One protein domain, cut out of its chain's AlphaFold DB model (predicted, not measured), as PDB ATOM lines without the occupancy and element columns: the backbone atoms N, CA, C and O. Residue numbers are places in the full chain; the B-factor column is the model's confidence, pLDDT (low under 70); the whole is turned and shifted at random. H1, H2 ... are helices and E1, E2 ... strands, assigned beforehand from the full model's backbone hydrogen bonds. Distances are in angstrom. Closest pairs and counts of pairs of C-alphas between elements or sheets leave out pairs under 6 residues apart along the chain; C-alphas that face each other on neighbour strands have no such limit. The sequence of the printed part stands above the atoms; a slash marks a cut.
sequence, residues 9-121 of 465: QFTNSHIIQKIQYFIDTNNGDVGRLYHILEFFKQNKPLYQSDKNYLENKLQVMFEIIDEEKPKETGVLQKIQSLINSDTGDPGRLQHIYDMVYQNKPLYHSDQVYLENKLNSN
ATOM      1  N   GLN A   9     -43.503 -23.330 -32.232       70.12
ATOM      2  CA  GLN A   9     -43.187 -24.702 -31.871       70.12
ATOM      3  C   GLN A   9     -44.375 -25.595 -32.222       70.12
ATOM      4  O   GLN A   9     -45.508 -25.323 -31.815       70.12
ATOM      5  N   PHE A  10     -44.126 -26.662 -32.975       73.81
ATOM      6  CA  PHE A  10     -45.143 -27.663 -33.279       73.81
ATOM      7  C   PHE A  10     -44.657 -29.046 -32.848       73.81
ATOM      8  O   PHE A  10     -43.488 -29.390 -33.012       73.81
ATOM      9  N   THR A  11     -45.573 -29.857 -32.321       76.00
ATOM     10  CA  THR A  11     -45.315 -31.282 -32.099       76.00
ATOM     11  C   THR A  11     -45.349 -32.026 -33.431       76.00
ATOM     12  O   THR A  11     -46.078 -31.636 -34.351       76.00
ATOM     13  N   ASN A  12     -44.601 -33.127 -33.541       76.12
ATOM     14  CA  ASN A  12     -44.542 -33.927 -34.769       76.12
ATOM     15  C   ASN A  12     -45.952 -34.358 -35.243       76.12
ATOM     16  O   ASN A  12     -46.325 -34.163 -36.402       76.12
ATOM     17  N   SER A  13     -46.815 -34.793 -34.315       78.38
ATOM     18  CA  SER A  13     -48.216 -35.131 -34.616       78.38
ATOM     19  C   SER A  13     -49.022 -33.951 -35.178       78.38
ATOM     20  O   SER A  13     -49.858 -34.137 -36.063       78.38
ATOM     21  N   HIS A  14     -48.795 -32.734 -34.679       80.94
ATOM     22  CA  HIS A  14     -49.519 -31.551 -35.143       80.94
ATOM     23  C   HIS A  14     -49.072 -31.121 -36.549       80.94
ATOM     24  O   HIS A  14     -49.895 -30.697 -37.363       80.94
ATOM     25  N   ILE A  15     -47.784 -31.282 -36.872       83.12
ATOM     26  CA  ILE A  15     -47.256 -31.026 -38.220       83.12
ATOM     27  C   ILE A  15     -47.819 -32.041 -39.218       83.12
ATOM     28  O   ILE A  15     -48.285 -31.648 -40.285       83.12
ATOM     29  N   ILE A  16     -47.854 -33.325 -38.855       84.69
ATOM     30  CA  ILE A  16     -48.431 -34.394 -39.686       84.69
ATOM     31  C   ILE A  16     -49.897 -34.093 -40.031       84.69
ATOM     32  O   ILE A  16     -50.285 -34.203 -41.193       84.69
ATOM     33  N   GLN A  17     -50.700 -33.651 -39.056       85.31
ATOM     34  CA  GLN A  17     -52.097 -33.263 -39.291       85.31
ATOM     35  C   GLN A  17     -52.224 -32.082 -40.259       85.31
ATOM     36  O   GLN A  17     -53.083 -32.099 -41.140       85.31
ATOM     37  N   LYS A  18     -51.353 -31.073 -40.143       84.19
ATOM     38  CA  LYS A  18     -51.336 -29.934 -41.073       84.19
ATOM     39  C   LYS A  18     -50.916 -30.336 -42.488       84.19
ATOM     40  O   LYS A  18     -51.509 -29.854 -43.448       84.19
ATOM     41  N   ILE A  19     -49.939 -31.232 -42.632       85.50
ATOM     42  CA  ILE A  19     -49.531 -31.761 -43.942       85.50
ATOM     43  C   ILE A  19     -50.679 -32.546 -44.577       85.50
ATOM     44  O   ILE A  19     -50.972 -32.340 -45.753       85.50
ATOM     45  N   GLN A  20     -51.366 -33.388 -43.800       85.75
ATOM     46  CA  GLN A  20     -52.529 -34.133 -44.281       85.75
ATOM     47  C   GLN A  20     -53.648 -33.186 -44.732       85.75
ATOM     48  O   GLN A  20     -54.167 -33.337 -45.830       85.75
ATOM     49  N   TYR A  21     -53.929 -32.131 -43.960       87.44
ATOM     50  CA  TYR A  21     -54.869 -31.085 -44.359       87.44
ATOM     51  C   TYR A  21     -54.473 -30.402 -45.682       87.44
ATOM     52  O   TYR A  21     -55.337 -30.128 -46.516       87.44
ATOM     53  N   PHE A  22     -53.183 -30.151 -45.929       86.12
ATOM     54  CA  PHE A  22     -52.723 -29.584 -47.204       86.12
ATOM     55  C   PHE A  22     -52.855 -30.544 -48.388       86.12
ATOM     56  O   PHE A  22     -53.122 -30.090 -49.502       86.12
ATOM     57  N   ILE A  23     -52.704 -31.848 -48.155       85.06
ATOM     58  CA  ILE A  23     -52.961 -32.885 -49.161       85.06
ATOM     59  C   ILE A  23     -54.462 -32.937 -49.478       85.06
ATOM     60  O   ILE A  23     -54.842 -32.882 -50.646       85.06
ATOM     61  N   ASP A  24     -55.310 -32.953 -48.450       86.94
ATOM     62  CA  ASP A  24     -56.763 -33.085 -48.590       86.94
ATOM     63  C   ASP A  24     -57.404 -31.837 -49.228       86.94
ATOM     64  O   ASP A  24     -58.371 -31.935 -49.983       86.94
ATOM     65  N   THR A  25     -56.841 -30.648 -48.975       86.00
ATOM     66  CA  THR A  25     -57.265 -29.377 -49.598       86.00
ATOM     67  C   THR A  25     -56.599 -29.098 -50.946       86.00
ATOM     68  O   THR A  25     -56.851 -28.055 -51.551       86.00
ATOM     69  N   ASN A  26     -55.761 -30.022 -51.432       80.38
ATOM     70  CA  ASN A  26     -55.004 -29.909 -52.678       80.38
ATOM     71  C   ASN A  26     -54.187 -28.599 -52.778       80.38
ATOM     72  O   ASN A  26     -54.047 -27.996 -53.844       80.38
ATOM     73  N   ASN A  27     -53.661 -28.124 -51.643       75.12
ATOM     74  CA  ASN A  27     -52.972 -26.840 -51.527       75.12
ATOM     75  C   ASN A  27     -51.443 -26.996 -51.588       75.12
ATOM     76  O   ASN A  27     -50.706 -26.676 -50.648       75.12
ATOM     77  N   GLY A  28     -50.934 -27.432 -52.737       80.81
ATOM     78  CA  GLY A  28     -49.501 -27.548 -53.006       80.81
ATOM     79  C   GLY A  28     -49.169 -28.704 -53.939       80.81
ATOM     80  O   GLY A  28     -50.047 -29.300 -54.549       80.81
ATOM     81  N   ASP A  29     -47.881 -29.019 -54.039       86.50
ATOM     82  CA  ASP A  29     -47.412 -30.232 -54.699       86.50
ATOM     83  C   ASP A  29     -47.698 -31.450 -53.808       86.50
ATOM     84  O   ASP A  29     -47.020 -31.680 -52.803       86.50
ATOM     85  N   VAL A  30     -48.731 -32.207 -54.176       84.38
ATOM     86  CA  VAL A  30     -49.204 -33.389 -53.445       84.38
ATOM     87  C   VAL A  30     -48.124 -34.465 -53.357       84.38
ATOM     88  O   VAL A  30     -47.952 -35.061 -52.295       84.38
ATOM     89  N   GLY A  31     -47.349 -34.687 -54.423       85.62
ATOM     90  CA  GLY A  31     -46.277 -35.687 -54.428       85.62
ATOM     91  C   GLY A  31     -45.171 -35.321 -53.443       85.62
ATOM     92  O   GLY A  31     -44.731 -36.150 -52.643       85.62
ATOM     93  N   ARG A  32     -44.791 -34.040 -53.425       86.56
ATOM     94  CA  ARG A  32     -43.827 -33.515 -52.458       86.56
ATOM     95  C   ARG A  32     -44.360 -33.558 -51.026       86.56
ATOM     96  O   ARG A  32     -43.622 -33.928 -50.120       86.56
ATOM     97  N   LEU A  33     -45.633 -33.235 -50.802       88.31
ATOM     98  CA  LEU A  33     -46.254 -33.314 -49.475       88.31
ATOM     99  C   LEU A  33     -46.334 -34.756 -48.952       88.31
ATOM    100  O   LEU A  33     -46.081 -34.964 -47.768       88.31
ATOM    101  N   TYR A  34     -46.601 -35.750 -49.807       88.75
ATOM    102  CA  TYR A  34     -46.542 -37.168 -49.426       88.75
ATOM    103  C   TYR A  34     -45.129 -37.604 -49.039       88.75
ATOM    104  O   TYR A  34     -44.958 -38.267 -48.017       88.75
ATOM    105  N   HIS A  35     -44.119 -37.189 -49.807       88.50
ATOM    106  CA  HIS A  35     -42.720 -37.452 -49.476       88.50
ATOM    107  C   HIS A  35     -42.358 -36.861 -48.106       88.50
ATOM    108  O   HIS A  35     -41.821 -37.544 -47.239       88.50
ATOM    109  N   ILE A  36     -42.736 -35.608 -47.859       86.81
ATOM    110  CA  ILE A  36     -42.503 -34.935 -46.580       86.81
ATOM    111  C   ILE A  36     -43.264 -35.632 -45.435       86.81
ATOM    112  O   ILE A  36     -42.687 -35.874 -44.375       86.81
ATOM    113  N   LEU A  37     -44.527 -36.015 -45.644       87.06
ATOM    114  CA  LEU A  37     -45.342 -36.760 -44.676       87.06
ATOM    115  C   LEU A  37     -44.675 -38.082 -44.273       87.06
ATOM    116  O   LEU A  37     -44.685 -38.456 -43.100       87.06
ATOM    117  N   GLU A  38     -44.093 -38.790 -45.237       86.62
ATOM    118  CA  GLU A  38     -43.386 -40.043 -45.002       86.62
ATOM    119  C   GLU A  38     -42.105 -39.836 -44.179       86.62
ATOM    120  O   GLU A  38     -41.839 -40.617 -43.265       86.62
ATOM    121  N   PHE A  39     -41.373 -38.741 -44.401       84.88
ATOM    122  CA  PHE A  39     -40.217 -38.366 -43.575       84.88
ATOM    123  C   PHE A  39     -40.603 -38.107 -42.114       84.88
ATOM    124  O   PHE A  39     -39.936 -38.616 -41.210       84.88
ATOM    125  N   PHE A  40     -41.707 -37.394 -41.877       80.81
ATOM    126  CA  PHE A  40     -42.216 -37.148 -40.524       80.81
ATOM    127  C   PHE A  40     -42.727 -38.424 -39.841       80.81
ATOM    128  O   PHE A  40     -42.435 -38.642 -38.666       80.81
ATOM    129  N   LYS A  41     -43.410 -39.321 -40.571       80.88
ATOM    130  CA  LYS A  41     -43.825 -40.642 -40.053       80.88
ATOM    131  C   LYS A  41     -42.640 -41.534 -39.681       80.88
ATOM    132  O   LYS A  41     -42.756 -42.362 -38.784       80.88
ATOM    133  N   GLN A  42     -41.515 -41.378 -40.372       79.88
ATOM    134  CA  GLN A  42     -40.281 -42.118 -40.109       79.88
ATOM    135  C   GLN A  42     -39.371 -41.433 -39.068       79.88
ATOM    136  O   GLN A  42     -38.272 -41.933 -38.835       79.88
ATOM    137  N   ASN A  43     -39.793 -40.316 -38.450       71.19
ATOM    138  CA  ASN A  43     -38.980 -39.494 -37.538       71.19
ATOM    139  C   ASN A  43     -37.606 -39.110 -38.124       71.19
ATOM    140  O   ASN A  43     -36.601 -39.052 -37.414       71.19
ATOM    141  N   LYS A  44     -37.538 -38.891 -39.441       76.81
ATOM    142  CA  LYS A  44     -36.303 -38.494 -40.124       76.81
ATOM    143  C   LYS A  44     -36.211 -36.970 -40.217       76.81
ATOM    144  O   LYS A  44     -37.230 -36.318 -40.450       76.81
ATOM    145  N   PRO A  45     -35.003 -36.388 -40.093       73.06
ATOM    146  CA  PRO A  45     -34.821 -34.961 -40.301       73.06
ATOM    147  C   PRO A  45     -35.142 -34.603 -41.752       73.06
ATOM    148  O   PRO A  45     -34.757 -35.305 -42.689       73.06
ATOM    149  N   LEU A  46     -35.863 -33.502 -41.929       80.81
ATOM    150  CA  LEU A  46     -36.289 -33.043 -43.240       80.81
ATOM    151  C   LEU A  46     -35.148 -32.324 -43.976       80.81
ATOM    152  O   LEU A  46     -34.377 -31.584 -43.362       80.81
ATOM    153  N   TYR A  47     -35.058 -32.494 -45.297       83.31
ATOM    154  CA  TYR A  47     -34.111 -31.735 -46.119       83.31
ATOM    155  C   TYR A  47     -34.426 -30.234 -46.087       83.31
ATOM    156  O   TYR A  47     -35.588 -29.832 -46.044       83.31
ATOM    157  N   GLN A  48     -33.396 -29.387 -46.178       79.00
ATOM    158  CA  GLN A  48     -33.548 -27.928 -46.098       79.00
ATOM    159  C   GLN A  48     -34.529 -27.367 -47.144       79.00
ATOM    160  O   GLN A  48     -35.290 -26.448 -46.857       79.00
ATOM    161  N   SER A  49     -34.541 -27.938 -48.351       82.44
ATOM    162  CA  SER A  49     -35.474 -27.570 -49.422       82.44
ATOM    163  C   SER A  49     -36.931 -27.828 -49.034       82.44
ATOM    164  O   SER A  49     -37.807 -27.019 -49.347       82.44
ATOM    165  N   ASP A  50     -37.194 -28.955 -48.380       84.31
ATOM    166  CA  ASP A  50     -38.518 -29.399 -47.949       84.31
ATOM    167  C   ASP A  50     -38.969 -28.684 -46.673       84.31
ATOM    168  O   ASP A  50     -40.147 -28.345 -46.542       84.31
ATOM    169  N   LYS A  51     -38.024 -28.348 -45.787       83.81
ATOM    170  CA  LYS A  51     -38.256 -27.477 -44.632       83.81
ATOM    171  C   LYS A  51     -38.693 -26.082 -45.073       83.81
ATOM    172  O   LYS A  51     -39.780 -25.652 -44.704       83.81
ATOM    173  N   ASN A  52     -37.927 -25.440 -45.959       82.75
ATOM    174  CA  ASN A  52     -38.278 -24.123 -46.500       82.75
ATOM    175  C   ASN A  52     -39.630 -24.150 -47.233       82.75
ATOM    176  O   ASN A  52     -40.396 -23.190 -47.186       82.75
ATOM    177  N   TYR A  53     -39.937 -25.250 -47.930       86.50
ATOM    178  CA  TYR A  53     -41.219 -25.419 -48.612       86.50
ATOM    179  C   TYR A  53     -42.396 -25.459 -47.625       86.50
ATOM    180  O   TYR A  53     -43.392 -24.768 -47.842       86.50
ATOM    181  N   LEU A  54     -42.271 -26.208 -46.526       83.44
ATOM    182  CA  LEU A  54     -43.278 -26.228 -45.464       83.44
ATOM    183  C   LEU A  54     -43.391 -24.895 -44.726       83.44
ATOM    184  O   LEU A  54     -44.503 -24.449 -44.467       83.44
ATOM    185  N   GLU A  55     -42.273 -24.242 -44.418       84.31
ATOM    186  CA  GLU A  55     -42.260 -22.939 -43.740       84.31
ATOM    187  C   GLU A  55     -42.948 -21.862 -44.585       84.31
ATOM    188  O   GLU A  55     -43.774 -21.105 -44.078       84.31
ATOM    189  N   ASN A  56     -42.709 -21.858 -45.900       83.06
ATOM    190  CA  ASN A  56     -43.406 -20.970 -46.832       83.06
ATOM    191  C   ASN A  56     -44.913 -21.255 -46.896       83.06
ATOM    192  O   ASN A  56     -45.710 -20.329 -47.045       83.06
ATOM    193  N   LYS A  57     -45.319 -22.526 -46.785       82.00
ATOM    194  CA  LYS A  57     -46.734 -22.930 -46.792       82.00
ATOM    195  C   LYS A  57     -47.449 -22.631 -45.479       82.00
ATOM    196  O   LYS A  57     -48.627 -22.287 -45.496       82.00
ATOM    197  N   LEU A  58     -46.741 -22.736 -44.362       77.94
ATOM    198  CA  LEU A  58     -47.247 -22.407 -43.035       77.94
ATOM    199  C   LEU A  58     -47.149 -20.909 -42.724       77.94
ATOM    200  O   LEU A  58     -47.757 -20.476 -41.751       77.94
ATOM    201  N   GLN A  59     -46.416 -20.138 -43.541       76.06
ATOM    202  CA  GLN A  59     -46.068 -18.725 -43.319       76.06
ATOM    203  C   GLN A  59     -45.382 -18.477 -41.967       76.06
ATOM    204  O   GLN A  59     -45.431 -17.377 -41.417       76.06
ATOM    205  N   VAL A  60     -44.751 -19.513 -41.419       76.88
ATOM    206  CA  VAL A  60     -44.191 -19.537 -40.071       76.88
ATOM    207  C   VAL A  60     -42.923 -20.382 -40.096       76.88
ATOM    208  O   VAL A  60     -42.903 -21.459 -40.694       76.88
ATOM    209  N   MET A  61     -41.870 -19.903 -39.431       70.62
ATOM    210  CA  MET A  61     -40.686 -20.721 -39.166       70.62
ATOM    211  C   MET A  61     -41.007 -21.647 -38.000       70.62
ATOM    212  O   MET A  61     -41.449 -21.175 -36.951       70.62
ATOM    213  N   PHE A  62     -40.822 -22.953 -38.180       72.19
ATOM    214  CA  PHE A  62     -41.185 -23.917 -37.152       72.19
ATOM    215  C   PHE A  62     -39.999 -24.723 -36.650       72.19
ATOM    216  O   PHE A  62     -39.079 -25.078 -37.390       72.19
ATOM    217  N   GLU A  63     -40.069 -25.044 -35.365       73.25
ATOM    218  CA  GLU A  63     -39.160 -25.961 -34.700       73.25
ATOM    219  C   GLU A  63     -39.974 -27.147 -34.183       73.25
ATOM    220  O   GLU A  63     -41.051 -26.977 -33.600       73.25
ATOM    221  N   ILE A  64     -39.497 -28.355 -34.488       68.38
ATOM    222  CA  ILE A  64     -40.159 -29.598 -34.096       68.38
ATOM    223  C   ILE A  64     -39.716 -29.890 -32.671       68.38
ATOM    224  O   ILE A  64     -38.545 -30.190 -32.437       68.38
ATOM    225  N   ILE A  65     -40.648 -29.796 -31.731       61.34
ATOM    226  CA  ILE A  65     -40.432 -30.317 -30.387       61.34
ATOM    227  C   ILE A  65     -40.883 -31.772 -30.417       61.34
ATOM    228  O   ILE A  65     -42.084 -32.059 -30.465       61.34
ATOM    229  N   ASP A  66     -39.911 -32.683 -30.434       57.03
ATOM    230  CA  ASP A  66     -40.152 -34.061 -30.020       57.03
ATOM    231  C   ASP A  66     -40.607 -34.025 -28.563       57.03
ATOM    232  O   ASP A  66     -40.034 -33.284 -27.760       57.03
ATOM    233  N   GLU A  67     -41.673 -34.768 -28.260       47.34
ATOM    234  CA  GLU A  67     -42.263 -34.872 -26.925       47.34
ATOM    235  C   GLU A  67     -41.178 -34.846 -25.846       47.34
ATOM    236  O   GLU A  67     -40.186 -35.579 -25.936       47.34
ATOM    237  N   GLU A  68     -41.357 -33.978 -24.844       44.69
ATOM    238  CA  GLU A  68     -40.542 -33.975 -23.635       44.69
ATOM    239  C   GLU A  68     -40.280 -35.422 -23.209       44.69
ATOM    240  O   GLU A  68     -41.197 -36.134 -22.793       44.69
ATOM    241  N   LYS A  69     -39.015 -35.854 -23.294       45.62
ATOM    242  CA  LYS A  69     -38.544 -37.038 -22.574       45.62
ATOM    243  C   LYS A  69     -39.032 -36.879 -21.132       45.62
ATOM    244  O   LYS A  69     -38.640 -35.896 -20.492       45.62
ATOM    245  N   PRO A  70     -39.887 -37.773 -20.609       39.31
ATOM    246  CA  PRO A  70     -40.407 -37.581 -19.274       39.31
ATOM    247  C   PRO A  70     -39.239 -37.654 -18.293       39.31
ATOM    248  O   PRO A  70     -38.404 -38.559 -18.349       39.31
ATOM    249  N   LYS A  71     -39.178 -36.644 -17.420       45.50
ATOM    250  CA  LYS A  71     -38.275 -36.564 -16.270       45.50
ATOM    251  C   LYS A  71     -38.209 -37.920 -15.574       45.50
ATOM    252  O   LYS A  71     -39.248 -38.549 -15.375       45.50
ATOM    253  N   GLU A  72     -36.992 -38.318 -15.209       42.66
ATOM    254  CA  GLU A  72     -36.664 -39.509 -14.424       42.66
ATOM    255  C   GLU A  72     -37.772 -39.838 -13.416       42.66
ATOM    256  O   GLU A  72     -37.927 -39.192 -12.377       42.66
ATOM    257  N   THR A  73     -38.586 -40.840 -13.738       52.34
ATOM    258  CA  THR A  73     -39.542 -41.382 -12.783       52.34
ATOM    259  C   THR A  73     -38.727 -42.022 -11.665       52.34
ATOM    260  O   THR A  73     -37.776 -42.762 -11.923       52.34
ATOM    261  N   GLY A  74     -39.087 -41.779 -10.400       63.00
ATOM    262  CA  GLY A  74     -38.371 -42.349  -9.246       63.00
ATOM    263  C   GLY A  74     -38.275 -43.887  -9.256       63.00
ATOM    264  O   GLY A  74     -37.550 -44.465  -8.455       63.00
ATOM    265  N   VAL A  75     -38.986 -44.560 -10.166       67.19
ATOM    266  CA  VAL A  75     -38.900 -45.998 -10.442       67.19
ATOM    267  C   VAL A  75     -37.631 -46.357 -11.228       67.19
ATOM    268  O   VAL A  75     -36.970 -47.325 -10.867       67.19
ATOM    269  N   LEU A  76     -37.236 -45.568 -12.236       74.19
ATOM    270  CA  LEU A  76     -36.012 -45.811 -13.016       74.19
ATOM    271  C   LEU A  76     -34.756 -45.644 -12.157       74.19
ATOM    272  O   LEU A  76     -33.878 -46.500 -12.194       74.19
ATOM    273  N   GLN A  77     -34.718 -44.617 -11.303       75.38
ATOM    274  CA  GLN A  77     -33.628 -44.434 -10.336       75.38
ATOM    275  C   GLN A  77     -33.541 -45.604  -9.342       75.38
ATOM    276  O   GLN A  77     -32.447 -46.050  -9.004       75.38
ATOM    277  N   LYS A  78     -34.685 -46.156  -8.910       78.25
ATOM    278  CA  LYS A  78     -34.723 -47.342  -8.039       78.25
ATOM    279  C   LYS A  78     -34.240 -48.606  -8.756       78.25
ATOM    280  O   LYS A  78     -33.464 -49.358  -8.174       78.25
ATOM    281  N   ILE A  79     -34.628 -48.822 -10.014       79.00
ATOM    282  CA  ILE A  79     -34.122 -49.940 -10.830       79.00
ATOM    283  C   ILE A  79     -32.609 -49.800 -11.038       79.00
ATOM    284  O   ILE A  79     -31.877 -50.767 -10.853       79.00
ATOM    285  N   GLN A  80     -32.123 -48.589 -11.322       79.31
ATOM    286  CA  GLN A  80     -30.693 -48.318 -11.462       79.31
ATOM    287  C   GLN A  80     -29.936 -48.547 -10.148       79.31
ATOM    288  O   GLN A  80     -28.848 -49.110 -10.160       79.31
ATOM    289  N   SER A  81     -30.527 -48.185  -9.003       79.12
ATOM    290  CA  SER A  81     -29.936 -48.491  -7.698       79.12
ATOM    291  C   SER A  81     -29.844 -49.997  -7.440       79.12
ATOM    292  O   SER A  81     -28.812 -50.434  -6.950       79.12
ATOM    293  N   LEU A  82     -30.847 -50.789  -7.852       78.81
ATOM    294  CA  LEU A  82     -30.838 -52.255  -7.744       78.81
ATOM    295  C   LEU A  82     -29.784 -52.916  -8.642       78.81
ATOM    296  O   LEU A  82     -29.208 -53.926  -8.243       78.81
ATOM    297  N   ILE A  83     -29.544 -52.354  -9.834       79.19
ATOM    298  CA  ILE A  83     -28.467 -52.785 -10.738       79.19
ATOM    299  C   ILE A  83     -27.108 -52.468 -10.106       79.19
ATOM    300  O   ILE A  83     -26.232 -53.322 -10.071       79.19
ATOM    301  N   ASN A  84     -26.950 -51.265  -9.554       80.69
ATOM    302  CA  ASN A  84     -25.694 -50.832  -8.945       80.69
ATOM    303  C   ASN A  84     -25.384 -51.544  -7.613       80.69
ATOM    304  O   ASN A  84     -24.229 -51.558  -7.198       80.69
ATOM    305  N   SER A  85     -26.390 -52.102  -6.926       75.69
ATOM    306  CA  SER A  85     -26.228 -52.839  -5.665       75.69
ATOM    307  C   SER A  85     -26.133 -54.362  -5.828       75.69
ATOM    308  O   SER A  85     -26.172 -55.062  -4.818       75.69
ATOM    309  N   ASP A  86     -26.041 -54.885  -7.060       67.06
ATOM    310  CA  ASP A  86     -26.000 -56.326  -7.396       67.06
ATOM    311  C   ASP A  86     -27.135 -57.169  -6.764       67.06
ATOM    312  O   ASP A  86     -27.081 -58.397  -6.666       67.06
ATOM    313  N   THR A  87     -28.228 -56.528  -6.343       67.62
ATOM    314  CA  THR A  87     -29.369 -57.187  -5.693       67.62
ATOM    315  C   THR A  87     -30.411 -57.616  -6.723       67.62
ATOM    316  O   THR A  87     -31.533 -57.110  -6.763       67.62
ATOM    317  N   GLY A  88     -30.050 -58.592  -7.555       73.94
ATOM    318  CA  GLY A  88     -30.920 -59.186  -8.571       73.94
ATOM    319  C   GLY A  88     -30.141 -59.705  -9.777       73.94
ATOM    320  O   GLY A  88     -28.928 -59.579  -9.837       73.94
ATOM    321  N   ASP A  89     -30.847 -60.296 -10.741       82.31
ATOM    322  CA  ASP A  89     -30.283 -60.654 -12.045       82.31
ATOM    323  C   ASP A  89     -30.052 -59.382 -12.896       82.31
ATOM    324  O   ASP A  89     -31.037 -58.726 -13.268       82.31
ATOM    325  N   PRO A  90     -28.791 -59.025 -13.219       80.50
ATOM    326  CA  PRO A  90     -28.455 -57.804 -13.951       80.50
ATOM    327  C   PRO A  90     -29.060 -57.766 -15.354       80.50
ATOM    328  O   PRO A  90     -29.521 -56.717 -15.801       80.50
ATOM    329  N   GLY A  91     -29.112 -58.912 -16.043       80.44
ATOM    330  CA  GLY A  91     -29.656 -58.985 -17.401       80.44
ATOM    331  C   GLY A  91     -31.161 -58.735 -17.409       80.44
ATOM    332  O   GLY A  91     -31.682 -57.989 -18.241       80.44
ATOM    333  N   ARG A  92     -31.859 -59.297 -16.420       84.06
ATOM    334  CA  ARG A  92     -33.301 -59.109 -16.261       84.06
ATOM    335  C   ARG A  92     -33.660 -57.691 -15.817       84.06
ATOM    336  O   ARG A  92     -34.632 -57.130 -16.314       84.06
ATOM    337  N   LEU A  93     -32.879 -57.096 -14.915       85.56
ATOM    338  CA  LEU A  93     -33.080 -55.713 -14.473       85.56
ATOM    339  C   LEU A  93     -32.786 -54.700 -15.586       85.56
ATOM    340  O   LEU A  93     -33.534 -53.733 -15.707       85.56
ATOM    341  N   GLN A  94     -31.779 -54.943 -16.432       83.06
ATOM    342  CA  GLN A  94     -31.509 -54.101 -17.600       83.06
ATOM    343  C   GLN A  94     -32.650 -54.178 -18.621       83.06
ATOM    344  O   GLN A  94     -33.118 -53.150 -19.100       83.06
ATOM    345  N   HIS A  95     -33.166 -55.380 -18.890       85.50
ATOM    346  CA  HIS A  95     -34.337 -55.549 -19.751       85.50
ATOM    347  C   HIS A  95     -35.554 -54.782 -19.211       85.50
ATOM    348  O   HIS A  95     -36.238 -54.082 -19.954       85.50
ATOM    349  N   ILE A  96     -35.798 -54.860 -17.902       83.94
ATOM    350  CA  ILE A  96     -36.864 -54.107 -17.235       83.94
ATOM    351  C   ILE A  96     -36.623 -52.595 -17.337       83.94
ATOM    352  O   ILE A  96     -37.551 -51.864 -17.673       83.94
ATOM    353  N   TYR A  97     -35.396 -52.124 -17.102       83.44
ATOM    354  CA  TYR A  97     -35.020 -50.717 -17.246       83.44
ATOM    355  C   TYR A  97     -35.307 -50.208 -18.661       83.44
ATOM    356  O   TYR A  97     -35.967 -49.183 -18.821       83.44
ATOM    357  N   ASP A  98     -34.905 -50.963 -19.681       82.44
ATOM    358  CA  ASP A  98     -35.108 -50.605 -21.084       82.44
ATOM    359  C   ASP A  98     -36.597 -50.609 -21.463       82.44
ATOM    360  O   ASP A  98     -37.053 -49.738 -22.207       82.44
ATOM    361  N   MET A  99     -37.385 -51.551 -20.932       83.38
ATOM    362  CA  MET A  99     -38.836 -51.605 -21.148       83.38
ATOM    363  C   MET A  99     -39.579 -50.454 -20.472       83.38
ATOM    364  O   MET A  99     -40.451 -49.853 -21.103       83.38
ATOM    365  N   VAL A 100     -39.204 -50.092 -19.241       79.81
ATOM    366  CA  VAL A 100     -39.765 -48.925 -18.541       79.81
ATOM    367  C   VAL A 100     -39.327 -47.622 -19.219       79.81
ATOM    368  O   VAL A 100     -40.159 -46.743 -19.418       79.81
ATOM    369  N   TYR A 101     -38.064 -47.506 -19.649       76.75
ATOM    370  CA  TYR A 101     -37.552 -46.343 -20.389       76.75
ATOM    371  C   TYR A 101     -38.290 -46.135 -21.721       76.75
ATOM    372  O   TYR A 101     -38.542 -45.006 -22.134       76.75
ATOM    373  N   GLN A 102     -38.685 -47.230 -22.375       75.75
ATOM    374  CA  GLN A 102     -39.468 -47.219 -23.612       75.75
ATOM    375  C   GLN A 102     -40.992 -47.133 -23.381       75.75
ATOM    376  O   GLN A 102     -41.739 -47.231 -24.354       75.75
ATOM    377  N   ASN A 103     -41.468 -46.970 -22.136       66.88
ATOM    378  CA  ASN A 103     -42.891 -46.962 -21.753       66.88
ATOM    379  C   ASN A 103     -43.691 -48.185 -22.252       66.88
ATOM    380  O   ASN A 103     -44.876 -48.085 -22.577       66.88
ATOM    381  N   LYS A 104     -43.056 -49.359 -22.332       75.12
ATOM    382  CA  LYS A 104     -43.712 -50.610 -22.738       75.12
ATOM    383  C   LYS A 104     -44.272 -51.352 -21.518       75.12
ATOM    384  O   LYS A 104     -43.657 -51.316 -20.452       75.12
ATOM    385  N   PRO A 105     -45.416 -52.053 -21.643       74.56
ATOM    386  CA  PRO A 105     -45.956 -52.843 -20.543       74.56
ATOM    387  C   PRO A 105     -45.022 -54.018 -20.231       74.56
ATOM    388  O   PRO A 105     -44.687 -54.808 -21.112       74.56
ATOM    389  N   LEU A 106     -44.601 -54.135 -18.971       80.44
ATOM    390  CA  LEU A 106     -43.783 -55.257 -18.511       80.44
ATOM    391  C   LEU A 106     -44.608 -56.546 -18.486       80.44
ATOM    392  O   LEU A 106     -45.800 -56.529 -18.173       80.44
ATOM    393  N   TYR A 107     -43.949 -57.677 -18.732       83.25
ATOM    394  CA  TYR A 107     -44.542 -58.989 -18.498       83.25
ATOM    395  C   TYR A 107     -44.894 -59.163 -17.017       83.25
ATOM    396  O   TYR A 107     -44.180 -58.685 -16.137       83.25
ATOM    397  N   HIS A 108     -45.966 -59.901 -16.728       77.44
ATOM    398  CA  HIS A 108     -46.426 -60.137 -15.356       77.44
ATOM    399  C   HIS A 108     -45.322 -60.721 -14.454       77.44
ATOM    400  O   HIS A 108     -45.167 -60.321 -13.304       77.44
ATOM    401  N   SER A 109     -44.480 -61.602 -15.003       82.00
ATOM    402  CA  SER A 109     -43.311 -62.157 -14.314       82.00
ATOM    403  C   SER A 109     -42.286 -61.093 -13.914       82.00
ATOM    404  O   SER A 109     -41.653 -61.225 -12.866       82.00
ATOM    405  N   ASP A 110     -42.088 -60.073 -14.749       84.38
ATOM    406  CA  ASP A 110     -41.133 -58.982 -14.540       84.38
ATOM    407  C   ASP A 110     -41.690 -57.919 -13.588       84.38
ATOM    408  O   ASP A 110     -40.939 -57.374 -12.783       84.38
ATOM    409  N   GLN A 111     -43.008 -57.701 -13.603       83.25
ATOM    410  CA  GLN A 111     -43.708 -56.865 -12.622       83.25
ATOM    411  C   GLN A 111     -43.588 -57.452 -11.209       83.25
ATOM    412  O   GLN A 111     -43.073 -56.786 -10.316       83.25
ATOM    413  N   VAL A 112     -43.956 -58.726 -11.026       82.81
ATOM    414  CA  VAL A 112     -43.861 -59.423  -9.727       82.81
ATOM    415  C   VAL A 112     -42.412 -59.489  -9.235       82.81
ATOM    416  O   VAL A 112     -42.136 -59.342  -8.044       82.81
ATOM    417  N   TYR A 113     -41.460 -59.685 -10.149       85.75
ATOM    418  CA  TYR A 113     -40.038 -59.683  -9.819       85.75
ATOM    419  C   TYR A 113     -39.567 -58.315  -9.308       85.75
ATOM    420  O   TYR A 113     -38.890 -58.246  -8.279       85.75
ATOM    421  N   LEU A 114     -39.947 -57.232  -9.994       83.69
ATOM    422  CA  LEU A 114     -39.593 -55.873  -9.600       83.69
ATOM    423  C   LEU A 114     -40.251 -55.480  -8.268       83.69
ATOM    424  O   LEU A 114     -39.576 -54.931  -7.400       83.69
ATOM    425  N   GLU A 115     -41.525 -55.820  -8.065       82.50
ATOM    426  CA  GLU A 115     -42.242 -55.592  -6.804       82.50
ATOM    427  C   GLU A 115     -41.582 -56.328  -5.633       82.50
ATOM    428  O   GLU A 115     -41.298 -55.718  -4.602       82.50
ATOM    429  N   ASN A 116     -41.236 -57.608  -5.800       80.06
ATOM    430  CA  ASN A 116     -40.565 -58.386  -4.756       80.06
ATOM    431  C   ASN A 116     -39.190 -57.812  -4.391       80.06
ATOM    432  O   ASN A 116     -38.826 -57.781  -3.213       80.06
ATOM    433  N   LYS A 117     -38.419 -57.334  -5.375       79.69
ATOM    434  CA  LYS A 117     -37.083 -56.763  -5.138       79.69
ATOM    435  C   LYS A 117     -37.130 -55.358  -4.545       79.69
ATOM    436  O   LYS A 117     -36.316 -55.052  -3.680       79.69
ATOM    437  N   LEU A 118     -38.106 -54.537  -4.927       74.56
ATOM    438  CA  LEU A 118     -38.317 -53.221  -4.318       74.56
ATOM    439  C   LEU A 118     -38.867 -53.326  -2.887       74.56
ATOM    440  O   LEU A 118     -38.460 -52.548  -2.026       74.56
ATOM    441  N   ASN A 119     -39.729 -54.310  -2.610       64.94
ATOM    442  CA  ASN A 119     -40.302 -54.537  -1.279       64.94
ATOM    443  C   ASN A 119     -39.334 -55.240  -0.311       64.94
ATOM    444  O   ASN A 119     -39.459 -55.072   0.901       64.94
ATOM    445  N   SER A 120     -38.328 -55.963  -0.820       56.84
ATOM    446  CA  SER A 120     -37.281 -56.590   0.008       56.84
ATOM    447  C   SER A 120     -36.430 -55.568   0.775       56.84
ATOM    448  O   SER A 120     -35.900 -55.887   1.834       56.84
ATOM    449  N   ASN A 121     -36.351 -54.320   0.302       48.47
ATOM    450  CA  ASN A 121     -35.637 -53.243   0.996       48.47
ATOM    451  C   ASN A 121     -36.417 -52.646   2.183       48.47
ATOM    452  O   ASN A 121     -35.899 -51.754   2.850       48.47
TER     453      ASN A 121
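Overview. This is residues 9 to 121 of the 465 residues of the protein "Chromosome segregation protein SMC" of Nitrosopumilales archaeon CG_4_10_14_0_8_um_filter_34_8 (UniProt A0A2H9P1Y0). Two small helical lobes stand at the two ends of a thin, drawn-out link, residues 66 to 73, with no contact between the helices of one lobe and those of the other. The first lobe is a helical hairpin, H1 and H2, with H3 crosswise to H2 and a short two-strand parallel pair, E1 and E2, on the side of the link; the second is a helical hairpin, H4 and H5, with H6 crosswise to both. The printed part has 113 residues, with six named helices and two named strands in the order E1 H1 H2 H3 E2 H4 H5 H6; the class is mostly helix. The whole is extended, with a radius of gyration of the C-alphas of 21.5 A and spans of 61 by 24 by 18 A.

Arrangement. E1, residues 9 to 11, and E2, residues 61 to 65, are parallel neighbours at 46 degrees; N 10 and O 63 are 3.2 A apart and N 65 and O 10 are 3.1 A apart, both within hydrogen-bond range. With H1, residues 12 to 24, H2, residues 30 to 41, and H3, residues 48 to 58, they form a strand-helix-strand unit, two parallel strands with helices between them along the chain. H1 and H2 form a hairpin: they touch, closest at the C-alphas of Ile 23 and Val 30, 5.7 A, at a shallow tilt of 19 degrees, opposite ways. H2 and H3 are close but not clearly touching, closest at the C-alphas of Ile 36 and Asp 50, 7.0 A, and about perpendicular at 74 degrees. The closest C-alphas of H3 and E2 are those of Glu 55 and Met 61, 5.3 A. H4, residues 74 to 84, and H5, residues 90 to 101, form a second hairpin: they touch, closest at the C-alphas of Ile 83 and Pro 90, 6.0 A, at a shallow tilt of 20 degrees, opposite ways. H6, residues 108 to 121, is close to H5 but not clearly touching, closest at the C-alphas of Asp 110 and Ile 96, 7.0 A, and about perpendicular at 73 degrees. Every O i to N i+4 pair is within hydrogen-bond range in H1, H2, H3, H4 and H5, and 9 of 10 are in H6.

Along the chain. E1 begins at C-alpha 9, (-43.187, -24.702, -31.871), and is 6.9 A long. H1 measures 18.5 A, H2 16.2 A, H3 15.1 A and E2 13.0 A. H4, 15.3 A, begins at C-alpha 74, (-38.371, -42.349, -9.246). H5 measures 16.0 A, and H6, 20.8 A, ends at C-alpha 121, (-35.637, -53.243, 0.996).

Size, cuts and confidence. The C-alphas farthest apart, of Gly 28 and Ser 120, are 61.7 A apart. The printed part has no cut and no long link. The mean pLDDT of the printed part is 77.1; residues 64 to 75, 86 to 87, 103 and 119 to 121 are under 70.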